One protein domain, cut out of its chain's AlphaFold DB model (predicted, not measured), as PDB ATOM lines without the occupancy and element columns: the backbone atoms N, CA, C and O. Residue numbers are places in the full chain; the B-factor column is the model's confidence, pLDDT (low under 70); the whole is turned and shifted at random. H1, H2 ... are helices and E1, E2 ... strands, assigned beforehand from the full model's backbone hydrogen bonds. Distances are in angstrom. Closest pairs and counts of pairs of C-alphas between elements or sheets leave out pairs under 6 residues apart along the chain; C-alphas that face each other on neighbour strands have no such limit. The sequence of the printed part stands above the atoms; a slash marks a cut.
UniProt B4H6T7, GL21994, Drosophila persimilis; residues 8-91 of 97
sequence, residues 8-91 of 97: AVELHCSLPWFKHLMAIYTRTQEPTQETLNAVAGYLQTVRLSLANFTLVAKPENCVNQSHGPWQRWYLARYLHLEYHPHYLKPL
ATOM      1  N   ALA A   8     -61.604-140.583  14.937       81.88
ATOM      2  CA  ALA A   8     -61.419-139.163  14.704       81.88
ATOM      3  C   ALA A   8     -62.413-138.668  13.648       81.88
ATOM      4  O   ALA A   8     -62.496-139.204  12.547       81.88
ATOM      5  N   VAL A   9     -63.167-137.623  13.985       81.56
ATOM      6  CA  VAL A   9     -63.998-136.861  13.050       81.56
ATOM      7  C   VAL A   9     -63.277-135.561  12.728       81.56
ATOM      8  O   VAL A   9     -63.127-134.699  13.605       81.56
ATOM      9  N   GLU A  10     -62.861-135.429  11.475       78.06
ATOM     10  CA  GLU A  10     -62.111-134.294  10.956       78.06
ATOM     11  C   GLU A  10     -62.929-133.443  10.000       78.06
ATOM     12  O   GLU A  10     -63.707-133.941   9.189       78.06
ATOM     13  N   LEU A  11     -62.678-132.139  10.075       76.38
ATOM     14  CA  LEU A  11     -63.140-131.150   9.122       76.38
ATOM     15  C   LEU A  11     -61.925-130.642   8.346       76.38
ATOM     16  O   LEU A  11     -61.065-129.966   8.911       76.38
ATOM     17  N   HIS A  12     -61.862-130.936   7.055       74.31
ATOM     18  CA  HIS A  12     -60.859-130.366   6.172       74.31
ATOM     19  C   HIS A  12     -61.447-129.120   5.516       74.31
ATOM     20  O   HIS A  12     -62.341-129.203   4.673       74.31
ATOM     21  N   CYS A  13     -60.928-127.962   5.912       65.69
ATOM     22  CA  CYS A  13     -61.121-126.699   5.214       65.69
ATOM     23  C   CYS A  13     -59.772-126.315   4.612       65.69
ATOM     24  O   CYS A  13     -58.830-125.991   5.334       65.69
ATOM     25  N   SER A  14     -59.647-126.441   3.301       64.19
ATOM     26  CA  SER A  14     -58.392-126.296   2.568       64.19
ATOM     27  C   SER A  14     -58.512-125.209   1.505       64.19
ATOM     28  O   SER A  14     -59.607-124.759   1.182       64.19
ATOM     29  N   LEU A  15     -57.361-124.759   0.998       57.75
ATOM     30  CA  LEU A  15     -57.243-123.768  -0.077       57.75
ATOM     31  C   LEU A  15     -58.160-124.100  -1.274       57.75
ATOM     32  O   LEU A  15     -58.478-125.275  -1.455       57.75
ATOM     33  N   PRO A  16     -58.519-123.113  -2.125       56.22
ATOM     34  CA  PRO A  16     -59.596-123.201  -3.133       56.22
ATOM     35  C   PRO A  16     -59.539-124.367  -4.139       56.22
ATOM     36  O   PRO A  16     -60.464-124.548  -4.916       56.22
ATOM     37  N   TRP A  17     -58.462-125.147  -4.132       54.38
ATOM     38  CA  TRP A  17     -58.177-126.260  -5.035       54.38
ATOM     39  C   TRP A  17     -58.437-127.626  -4.377       54.38
ATOM     40  O   TRP A  17     -58.245-128.662  -5.002       54.38
ATOM     41  N   PHE A  18     -58.832-127.645  -3.102       59.16
ATOM     42  CA  PHE A  18     -59.130-128.856  -2.347       59.16
ATOM     43  C   PHE A  18     -60.552-128.780  -1.799       59.16
ATOM     44  O   PHE A  18     -60.882-127.855  -1.053       59.16
ATOM     45  N   LYS A  19     -61.376-129.787  -2.109       64.31
ATOM     46  CA  LYS A  19     -62.754-129.860  -1.611       64.31
ATOM     47  C   LYS A  19     -62.795-129.862  -0.089       64.31
ATOM     48  O   LYS A  19     -62.133-130.672   0.559       64.31
ATOM     49  N   HIS A  20     -63.629-128.989   0.469       72.12
ATOM     50  CA  HIS A  20     -63.972-129.057   1.881       72.12
ATOM     51  C   HIS A  20     -64.666-130.388   2.156       72.12
ATOM     52  O   HIS A  20     -65.687-130.698   1.537       72.12
ATOM     53  N   LEU A  21     -64.116-131.174   3.074       77.06
ATOM     54  CA  LEU A  21     -64.613-132.514   3.353       77.06
ATOM     55  C   LEU A  21     -64.653-132.766   4.853       77.06
ATOM     56  O   LEU A  21     -63.803-132.293   5.603       77.06
ATOM     57  N   MET A  22     -65.652-133.520   5.287       80.88
ATOM     58  CA  MET A  22     -65.683-134.098   6.619       80.88
ATOM     59  C   MET A  22     -65.363-135.584   6.500       80.88
ATOM     60  O   MET A  22     -66.008-136.291   5.724       80.88
ATOM     61  N   ALA A  23     -64.366-136.044   7.247       82.50
ATOM     62  CA  ALA A  23     -63.924-137.430   7.242       82.50
ATOM     63  C   ALA A  23     -64.055-138.037   8.635       82.50
ATOM     64  O   ALA A  23     -63.764-137.391   9.642       82.50
ATOM     65  N   ILE A  24     -64.494-139.289   8.681       84.19
ATOM     66  CA  ILE A  24     -64.542-140.095   9.894       84.19
ATOM     67  C   ILE A  24     -63.540-141.222   9.714       84.19
ATOM     68  O   ILE A  24     -63.689-142.083   8.841       84.19
ATOM     69  N   TYR A  25     -62.524-141.184  10.558       81.62
ATOM     70  CA  TYR A  25     -61.484-142.181  10.650       81.62
ATOM     71  C   TYR A  25     -61.740-143.070  11.856       81.62
ATOM     72  O   TYR A  25     -62.093-142.562  12.922       81.62
ATOM     73  N   THR A  26     -61.505-144.372  11.720       81.50
ATOM     74  CA  THR A  26     -61.442-145.281  12.872       81.50
ATOM     75  C   THR A  26     -60.170-146.110  12.830       81.50
ATOM     76  O   THR A  26     -59.628-146.365  11.754       81.50
ATOM     77  N   ARG A  27     -59.673-146.501  14.005       75.56
ATOM     78  CA  ARG A  27     -58.493-147.369  14.123       75.56
ATOM     79  C   ARG A  27     -58.755-148.779  13.620       75.56
ATOM     80  O   ARG A  27     -57.897-149.389  12.999       75.56
ATOM     81  N   THR A  28     -59.942-149.313  13.889       74.81
ATOM     82  CA  THR A  28     -60.317-150.633  13.389       74.81
ATOM     83  C   THR A  28     -60.805-150.539  11.948       74.81
ATOM     84  O   THR A  28     -61.430-149.554  11.542       74.81
ATOM     85  N   GLN A  29     -60.524-151.586  11.171       68.69
ATOM     86  CA  GLN A  29     -61.037-151.731   9.809       68.69
ATOM     87  C   GLN A  29     -62.565-151.884   9.788       68.69
ATOM     88  O   GLN A  29     -63.211-151.451   8.843       68.69
ATOM     89  N   GLU A  30     -63.146-152.450  10.842       76.69
ATOM     90  CA  GLU A  30     -64.589-152.471  11.055       76.69
ATOM     91  C   GLU A  30     -64.892-151.749  12.374       76.69
ATOM     92  O   GLU A  30     -64.461-152.206  13.440       76.69
ATOM     93  N   PRO A  31     -65.552-150.578  12.343       76.94
ATOM     94  CA  PRO A  31     -65.869-149.841  13.557       76.94
ATOM     95  C   PRO A  31     -66.926-150.576  14.388       76.94
ATOM     96  O   PRO A  31     -67.914-151.085  13.862       76.94
ATOM     97  N   THR A  32     -66.738-150.602  15.707       85.06
ATOM     98  CA  THR A  32     -67.709-151.202  16.631       85.06
ATOM     99  C   THR A  32     -68.986-150.365  16.712       85.06
ATOM    100  O   THR A  32     -68.973-149.152  16.478       85.06
ATOM    101  N   GLN A  33     -70.100-150.983  17.121       84.88
ATOM    102  CA  GLN A  33     -71.363-150.261  17.309       84.88
ATOM    103  C   GLN A  33     -71.238-149.122  18.336       84.88
ATOM    104  O   GLN A  33     -71.851-148.073  18.164       84.88
ATOM    105  N   GLU A  34     -70.417-149.296  19.376       86.31
ATOM    106  CA  GLU A  34     -70.128-148.243  20.358       86.31
ATOM    107  C   GLU A  34     -69.444-147.034  19.712       86.31
ATOM    108  O   GLU A  34     -69.879-145.900  19.916       86.31
ATOM    109  N   THR A  35     -68.443-147.279  18.860       84.62
ATOM    110  CA  THR A  35     -67.747-146.230  18.102       84.62
ATOM    111  C   THR A  35     -68.725-145.484  17.196       84.62
ATOM    112  O   THR A  35     -68.753-144.253  17.179       84.62
ATOM    113  N   LEU A  36     -69.590-146.216  16.486       85.56
ATOM    114  CA  LEU A  36     -70.616-145.625  15.624       85.56
ATOM    115  C   LEU A  36     -71.630-144.791  16.414       85.56
ATOM    116  O   LEU A  36     -72.004-143.711  15.961       85.56
ATOM    117  N   ASN A  37     -72.044-145.245  17.597       88.62
ATOM    118  CA  ASN A  37     -72.962-144.504  18.461       88.62
ATOM    119  C   ASN A  37     -72.321-143.214  18.995       88.62
ATOM    120  O   ASN A  37     -72.971-142.169  18.996       88.62
ATOM    121  N   ALA A  38     -71.047-143.260  19.401       87.38
ATOM    122  CA  ALA A  38     -70.307-142.084  19.859       87.38
ATOM    123  C   ALA A  38     -70.157-141.042  18.741       87.38
ATOM    124  O   ALA A  38     -70.468-139.861  18.925       87.38
ATOM    125  N   VAL A  39     -69.767-141.496  17.548       86.12
ATOM    126  CA  VAL A  39     -69.691-140.659  16.348       86.12
ATOM    127  C   VAL A  39     -71.064-140.079  15.999       86.12
ATOM    128  O   VAL A  39     -71.171-138.881  15.748       86.12
ATOM    129  N   ALA A  40     -72.129-140.885  16.021       87.44
ATOM    130  CA  ALA A  40     -73.487-140.422  15.743       87.44
ATOM    131  C   ALA A  40     -73.948-139.353  16.747       87.44
ATOM    132  O   ALA A  40     -74.531-138.348  16.337       87.44
ATOM    133  N   GLY A  41     -73.635-139.528  18.034       87.88
ATOM    134  CA  GLY A  41     -73.904-138.535  19.074       87.88
ATOM    135  C   GLY A  41     -73.217-137.200  18.787       87.88
ATOM    136  O   GLY A  41     -73.860-136.153  18.838       87.88
ATOM    137  N   TYR A  42     -71.942-137.224  18.387       85.75
ATOM    138  CA  TYR A  42     -71.245-136.013  17.952       85.75
ATOM    139  C   TYR A  42     -71.898-135.381  16.717       85.75
ATOM    140  O   TYR A  42     -72.156-134.176  16.709       85.75
ATOM    141  N   LEU A  43     -72.206-136.171  15.686       85.56
ATOM    142  CA  LEU A  43     -72.797-135.663  14.445       85.56
ATOM    143  C   LEU A  43     -74.132-134.945  14.688       85.56
ATOM    144  O   LEU A  43     -74.376-133.903  14.079       85.56
ATOM    145  N   GLN A  44     -74.950-135.419  15.632       87.69
ATOM    146  CA  GLN A  44     -76.192-134.741  16.014       87.69
ATOM    147  C   GLN A  44     -75.951-133.314  16.531       87.69
ATOM    148  O   GLN A  44     -76.715-132.410  16.190       87.69
ATOM    149  N   THR A  45     -74.868-133.073  17.284       85.31
ATOM    150  CA  THR A  45     -74.535-131.727  17.802       85.31
ATOM    151  C   THR A  45     -74.257-130.715  16.689       85.31
ATOM    152  O   THR A  45     -74.544-129.529  16.837       85.31
ATOM    153  N   VAL A  46     -73.771-131.195  15.540       82.31
ATOM    154  CA  VAL A  46     -73.485-130.393  14.341       82.31
ATOM    155  C   VAL A  46     -74.553-130.559  13.252       82.31
ATOM    156  O   VAL A  46     -74.325-130.188  12.105       82.31
ATOM    157  N   ARG A  47     -75.739-131.082  13.611       84.81
ATOM    158  CA  ARG A  47     -76.892-131.303  12.714       84.81
ATOM    159  C   ARG A  47     -76.577-132.183  11.494       84.81
ATOM    160  O   ARG A  47     -77.094-131.950  10.404       84.81
ATOM    161  N   LEU A  48     -75.739-133.197  11.680       84.81
ATOM    162  CA  LEU A  48     -75.393-134.202  10.675       84.81
ATOM    163  C   LEU A  48     -75.787-135.608  11.147       84.81
ATOM    164  O   LEU A  48     -76.058-135.845  12.323       84.81
ATOM    165  N   SER A  49     -75.790-136.563  10.219       85.44
ATOM    166  CA  SER A  49     -75.972-137.990  10.491       85.44
ATOM    167  C   SER A  49     -75.001-138.826   9.656       85.44
ATOM    168  O   SER A  49     -74.502-138.358   8.633       85.44
ATOM    169  N   LEU A  50     -74.764-140.080  10.053       80.44
ATOM    170  CA  LEU A  50     -73.922-141.014   9.289       80.44
ATOM    171  C   LEU A  50     -74.440-141.240   7.859       80.44
ATOM    172  O   LEU A  50     -73.644-141.439   6.948       80.44
ATOM    173  N   ALA A  51     -75.755-141.138   7.637       80.00
ATOM    174  CA  ALA A  51     -76.364-141.270   6.312       80.00
ATOM    175  C   ALA A  51     -75.956-140.149   5.339       80.00
ATOM    176  O   ALA A  51     -76.112-140.295   4.132       80.00
ATOM    177  N   ASN A  52     -75.419-139.036   5.847       77.06
ATOM    178  CA  ASN A  52     -74.893-137.961   5.011       77.06
ATOM    179  C   ASN A  52     -73.472-138.236   4.491       77.06
ATOM    180  O   ASN A  52     -72.925-137.391   3.786       77.06
ATOM    181  N   PHE A  53     -72.861-139.362   4.864       77.50
ATOM    182  CA  PHE A  53     -71.507-139.725   4.470       77.50
ATOM    183  C   PHE A  53     -71.501-140.923   3.513       77.50
ATOM    184  O   PHE A  53     -72.302-141.849   3.615       77.50
ATOM    185  N   THR A  54     -70.528-140.925   2.609       75.19
ATOM    186  CA  THR A  54     -70.200-142.031   1.712       75.19
ATOM    187  C   THR A  54     -69.190-142.957   2.379       75.19
ATOM    188  O   THR A  54     -68.148-142.498   2.845       75.19
ATOM    189  N   LEU A  55     -69.479-144.259   2.392       73.75
ATOM    190  CA  LEU A  55     -68.567-145.282   2.907       73.75
ATOM    191  C   LEU A  55     -67.475-145.600   1.865       73.75
ATOM    192  O   LEU A  55     -67.807-145.946   0.731       73.75
ATOM    193  N   VAL A  56     -66.198-145.478   2.246       66.94
ATOM    194  CA  VAL A  56     -65.024-145.580   1.351       66.94
ATOM    195  C   VAL A  56     -64.660-147.025   1.027       66.94
ATOM    196  O   VAL A  56     -64.415-147.352  -0.132       66.94
ATOM    197  N   ALA A  57     -64.633-147.895   2.035       60.94
ATOM    198  CA  ALA A  57     -64.376-149.319   1.879       60.94
ATOM    199  C   ALA A  57     -65.675-150.072   2.158       60.94
ATOM    200  O   ALA A  57     -66.118-150.193   3.298       60.94
ATOM    201  N   LYS A  58     -66.325-150.526   1.090       57.97
ATOM    202  CA  LYS A  58     -67.521-151.356   1.183       57.97
ATOM    203  C   LYS A  58     -67.133-152.826   1.092       57.97
ATOM    204  O   LYS A  58     -66.324-153.162   0.228       57.97
ATOM    205  N   PRO A  59     -67.751-153.710   1.892       56.88
ATOM    206  CA  PRO A  59     -67.851-155.117   1.524       56.88
ATOM    207  C   PRO A  59     -68.425-155.210   0.102       56.88
ATOM    208  O   PRO A  59     -69.297-154.407  -0.246       56.88
ATOM    209  N   GLU A  60     -67.972-156.178  -0.699       51.44
ATOM    210  CA  GLU A  60     -68.287-156.322  -2.140       51.44
ATOM    211  C   GLU A  60     -69.799-156.288  -2.477       51.44
ATOM    212  O   GLU A  60     -70.180-156.041  -3.617       51.44
ATOM    213  N   ASN A  61     -70.671-156.438  -1.474       53.56
ATOM    214  CA  ASN A  61     -72.120-156.595  -1.607       53.56
ATOM    215  C   ASN A  61     -72.951-155.335  -1.263       53.56
ATOM    216  O   ASN A  61     -74.161-155.437  -1.060       53.56
ATOM    217  N   CYS A  62     -72.350-154.145  -1.131       48.72
ATOM    218  CA  CYS A  62     -73.050-152.959  -0.608       48.72
ATOM    219  C   CYS A  62     -73.478-151.949  -1.705       48.72
ATOM    220  O   CYS A  62     -72.652-151.256  -2.296       48.72
ATOM    221  N   VAL A  63     -74.794-151.805  -1.926       52.25
ATOM    222  CA  VAL A  63     -75.424-151.242  -3.150       52.25
ATOM    223  C   VAL A  63     -75.377-149.704  -3.304       52.25
ATOM    224  O   VAL A  63     -75.635-149.187  -4.385       52.25
ATOM    225  N   ASN A  64     -75.008-148.923  -2.284       49.84
ATOM    226  CA  ASN A  64     -75.098-147.450  -2.382       49.84
ATOM    227  C   ASN A  64     -73.964-146.790  -3.205       49.84
ATOM    228  O   ASN A  64     -73.035-146.222  -2.633       49.84
ATOM    229  N   GLN A  65     -74.005-146.832  -4.532       49.97
ATOM    230  CA  GLN A  65     -73.191-145.938  -5.365       49.97
ATOM    231  C   GLN A  65     -73.972-144.647  -5.635       49.97
ATOM    232  O   GLN A  65     -74.746-144.588  -6.581       49.97
ATOM    233  N   SER A  66     -73.795-143.615  -4.800       52.25
ATOM    234  CA  SER A  66     -74.274-142.259  -5.136       52.25
ATOM    235  C   SER A  66     -73.168-141.341  -5.663       52.25
ATOM    236  O   SER A  66     -73.481-140.287  -6.205       52.25
ATOM    237  N   HIS A  67     -71.890-141.723  -5.546       53.66
ATOM    238  CA  HIS A  67     -70.756-140.895  -5.967       53.66
ATOM    239  C   HIS A  67     -69.678-141.714  -6.684       53.66
ATOM    240  O   HIS A  67     -69.477-142.893  -6.387       53.66
ATOM    241  N   GLY A  68     -68.988-141.068  -7.632       57.41
ATOM    242  CA  GLY A  68     -67.811-141.622  -8.303       57.41
ATOM    243  C   GLY A  68     -66.659-141.917  -7.329       57.41
ATOM    244  O   GLY A  68     -66.704-141.514  -6.164       57.41
ATOM    245  N   PRO A  69     -65.613-142.634  -7.777       58.47
ATOM    246  CA  PRO A  69     -64.503-143.019  -6.913       58.47
ATOM    247  C   PRO A  69     -63.783-141.785  -6.350       58.47
ATOM    248  O   PRO A  69     -63.334-140.912  -7.097       58.47
ATOM    249  N   TRP A  70     -63.647-141.729  -5.024       59.62
ATOM    250  CA  TRP A  70     -62.906-140.670  -4.342       59.62
ATOM    251  C   TRP A  70     -61.428-140.698  -4.740       59.62
ATOM    252  O   TRP A  70     -60.789-141.753  -4.759       59.62
ATOM    253  N   GLN A  71     -60.860-139.528  -5.034       58.84
ATOM    254  CA  GLN A  71     -59.437-139.422  -5.346       58.84
ATOM    255  C   GLN A  71     -58.588-139.762  -4.107       58.84
ATOM    256  O   GLN A  71     -58.843-139.269  -3.007       58.84
ATOM    257  N   ARG A  72     -57.546-140.590  -4.279       57.06
ATOM    258  CA  ARG A  72     -56.744-141.151  -3.168       57.06
ATOM    259  C   ARG A  72     -56.080-140.102  -2.269       57.06
ATOM    260  O   ARG A  72     -55.869-140.361  -1.088       57.06
ATOM    261  N   TRP A  73     -55.755-138.928  -2.802       56.16
ATOM    262  CA  TRP A  73     -55.089-137.862  -2.049       56.16
ATOM    263  C   TRP A  73     -55.995-137.175  -1.016       56.16
ATOM    264  O   TRP A  73     -55.479-136.555  -0.092       56.16
ATOM    265  N   TYR A  74     -57.318-137.365  -1.080       59.03
ATOM    266  CA  TYR A  74     -58.240-136.912  -0.032       59.03
ATOM    267  C   TYR A  74     -58.179-137.755   1.254       59.03
ATOM    268  O   TYR A  74     -58.722-137.355   2.278       59.03
ATOM    269  N   LEU A  75     -57.526-138.922   1.220       61.16
ATOM    270  CA  LEU A  75     -57.668-139.961   2.245       61.16
ATOM    271  C   LEU A  75     -56.435-140.166   3.135       61.16
ATOM    272  O   LEU A  75     -56.484-140.937   4.089       61.16
ATOM    273  N   ALA A  76     -55.321-139.492   2.844       58.50
ATOM    274  CA  ALA A  76     -54.006-139.960   3.283       58.50
ATOM    275  C   ALA A  76     -53.520-139.459   4.658       58.50
ATOM    276  O   ALA A  76     -52.475-139.914   5.122       58.50
ATOM    277  N   ARG A  77     -54.225-138.535   5.329       60.94
ATOM    278  CA  ARG A  77     -53.617-137.771   6.436       60.94
ATOM    279  C   ARG A  77     -53.243-138.616   7.663       60.94
ATOM    280  O   ARG A  77     -52.186-138.368   8.225       60.94
ATOM    281  N   TYR A  78     -54.025-139.640   8.023       58.81
ATOM    282  CA  TYR A  78     -53.784-140.473   9.220       58.81
ATOM    283  C   TYR A  78     -53.476-141.943   8.936       58.81
ATOM    284  O   TYR A  78     -53.378-142.736   9.868       58.81
ATOM    285  N   LEU A  79     -53.238-142.312   7.674       63.00
ATOM    286  CA  LEU A  79     -52.844-143.686   7.345       63.00
ATOM    287  C   LEU A  79     -51.549-144.098   8.067       63.00
ATOM    288  O   LEU A  79     -51.399-145.249   8.455       63.00
ATOM    289  N   HIS A  80     -50.642-143.145   8.303       65.25
ATOM    290  CA  HIS A  80     -49.401-143.359   9.055       65.25
ATOM    291  C   HIS A  80     -49.608-143.599  10.563       65.25
ATOM    292  O   HIS A  80     -48.682-144.036  11.236       65.25
ATOM    293  N   LEU A  81     -50.803-143.307  11.085       62.81
ATOM    294  CA  LEU A  81     -51.216-143.552  12.472       62.81
ATOM    295  C   LEU A  81     -52.202-144.727  12.572       62.81
ATOM    296  O   LEU A  81     -52.888-144.853  13.581       62.81
ATOM    297  N   GLU A  82     -52.284-145.559  11.525       66.12
ATOM    298  CA  GLU A  82     -53.172-146.732  11.446       66.12
ATOM    299  C   GLU A  82     -54.667-146.388  11.550       66.12
ATOM    300  O   GLU A  82     -55.498-147.206  11.931       66.12
ATOM    301  N   TYR A  83     -55.033-145.159  11.190       61.50
ATOM    302  CA  TYR A  83     -56.426-144.746  11.084       61.50
ATOM    303  C   TYR A  83     -56.906-144.896   9.645       61.50
ATOM    304  O   TYR A  83     -56.299-144.383   8.700       61.50
ATOM    305  N   HIS A  84     -58.049-145.553   9.487       68.56
ATOM    306  CA  HIS A  84     -58.648-145.840   8.195       68.56
ATOM    307  C   HIS A  84     -59.837-144.899   7.938       68.56
ATOM    308  O   HIS A  84     -60.719-144.792   8.794       68.56
ATOM    309  N   PRO A  85     -59.879-144.182   6.797       66.88
ATOM    310  CA  PRO A  85     -61.020-143.346   6.442       66.88
ATOM    311  C   PRO A  85     -62.198-144.228   6.047       66.88
ATOM    312  O   PRO A  85     -62.162-144.882   5.005       66.88
ATOM    313  N   HIS A  86     -63.252-144.216   6.857       71.94
ATOM    314  CA  HIS A  86     -64.445-145.017   6.592       71.94
ATOM    315  C   HIS A  86     -65.546-144.197   5.959       71.94
ATOM    316  O   HIS A  86     -66.123-144.635   4.971       71.94
ATOM    317  N   TYR A  87     -65.804-142.997   6.470       72.62
ATOM    318  CA  TYR A  87     -66.938-142.185   6.036       72.62
ATOM    319  C   TYR A  87     -66.470-140.813   5.561       72.62
ATOM    320  O   TYR A  87     -65.764-140.116   6.286       72.62
ATOM    321  N   LEU A  88     -66.898-140.404   4.366       72.56
ATOM    322  CA  LEU A  88     -66.578-139.103   3.776       72.56
ATOM    323  C   LEU A  88     -67.838-138.341   3.396       72.56
ATOM    324  O   LEU A  88     -68.721-138.886   2.742       72.56
ATOM    325  N   LYS A  89     -67.894-137.058   3.733       74.31
ATOM    326  CA  LYS A  89     -68.953-136.152   3.294       74.31
ATOM    327  C   LYS A  89     -68.336-134.898   2.674       74.31
ATOM    328  O   LYS A  89     -67.669-134.155   3.399       74.31
ATOM    329  N   PRO A  90     -68.569-134.613   1.384       66.88
ATOM    330  CA  PRO A  90     -68.233-133.312   0.828       66.88
ATOM    331  C   PRO A  90     -69.105-132.237   1.491       66.88
ATOM    332  O   PRO A  90     -70.272-132.451   1.835       66.88
ATOM    333  N   LEU A  91     -68.510-131.079   1.749       63.88
ATOM    334  CA  LEU A  91     -69.201-129.928   2.336       63.88
ATOM    335  C   LEU A  91     -69.616-128.901   1.286       63.88
ATOM    336  O   LEU A  91     -70.385-127.997   1.598       63.88
TER     337      LEU A  91
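This is residues 8 to 91 of the 97 residues of the protein "GL21994" of Drosophila persimilis (UniProt B4H6T7). Little regular structure: a small antiparallel sheet, E1, E2, E3 in order, with helix H1 grazing it and a long winding stretch, residues 46 to 83. The printed part has 84 residues, with E1, E2, H1, E3 along the chain; its class is mixed, under half of the residues being in named elements. It is compact, radius of gyration of the C-alphas 12.7 A, spanning 35 by 32 by 28 A.

E1, residues 8 to 12, and E2, residues 21 to 26, form a hairpin; N 10 and O 23 are 2.8 A apart. E3, residues 84 to 90, is antiparallel to E2; N 24 and O 87 are 2.8 A apart. H1, residues 33 to 45, only grazes the sheet; 8 of its 9 O i to N i+4 pairs are within hydrogen-bond range.

E1, 12.3 A long, begins at C-alpha 8 (-61.419, -139.163, 14.704). E2 spans 16.2 A, H1 18.8 A. E3, 17.4 A, ends at C-alpha 90 (-68.233, -133.312, 0.828).

The printed part has no cut. H1 to E3 is a long link. Confidence is low for 40 residues, among them 56 to 85.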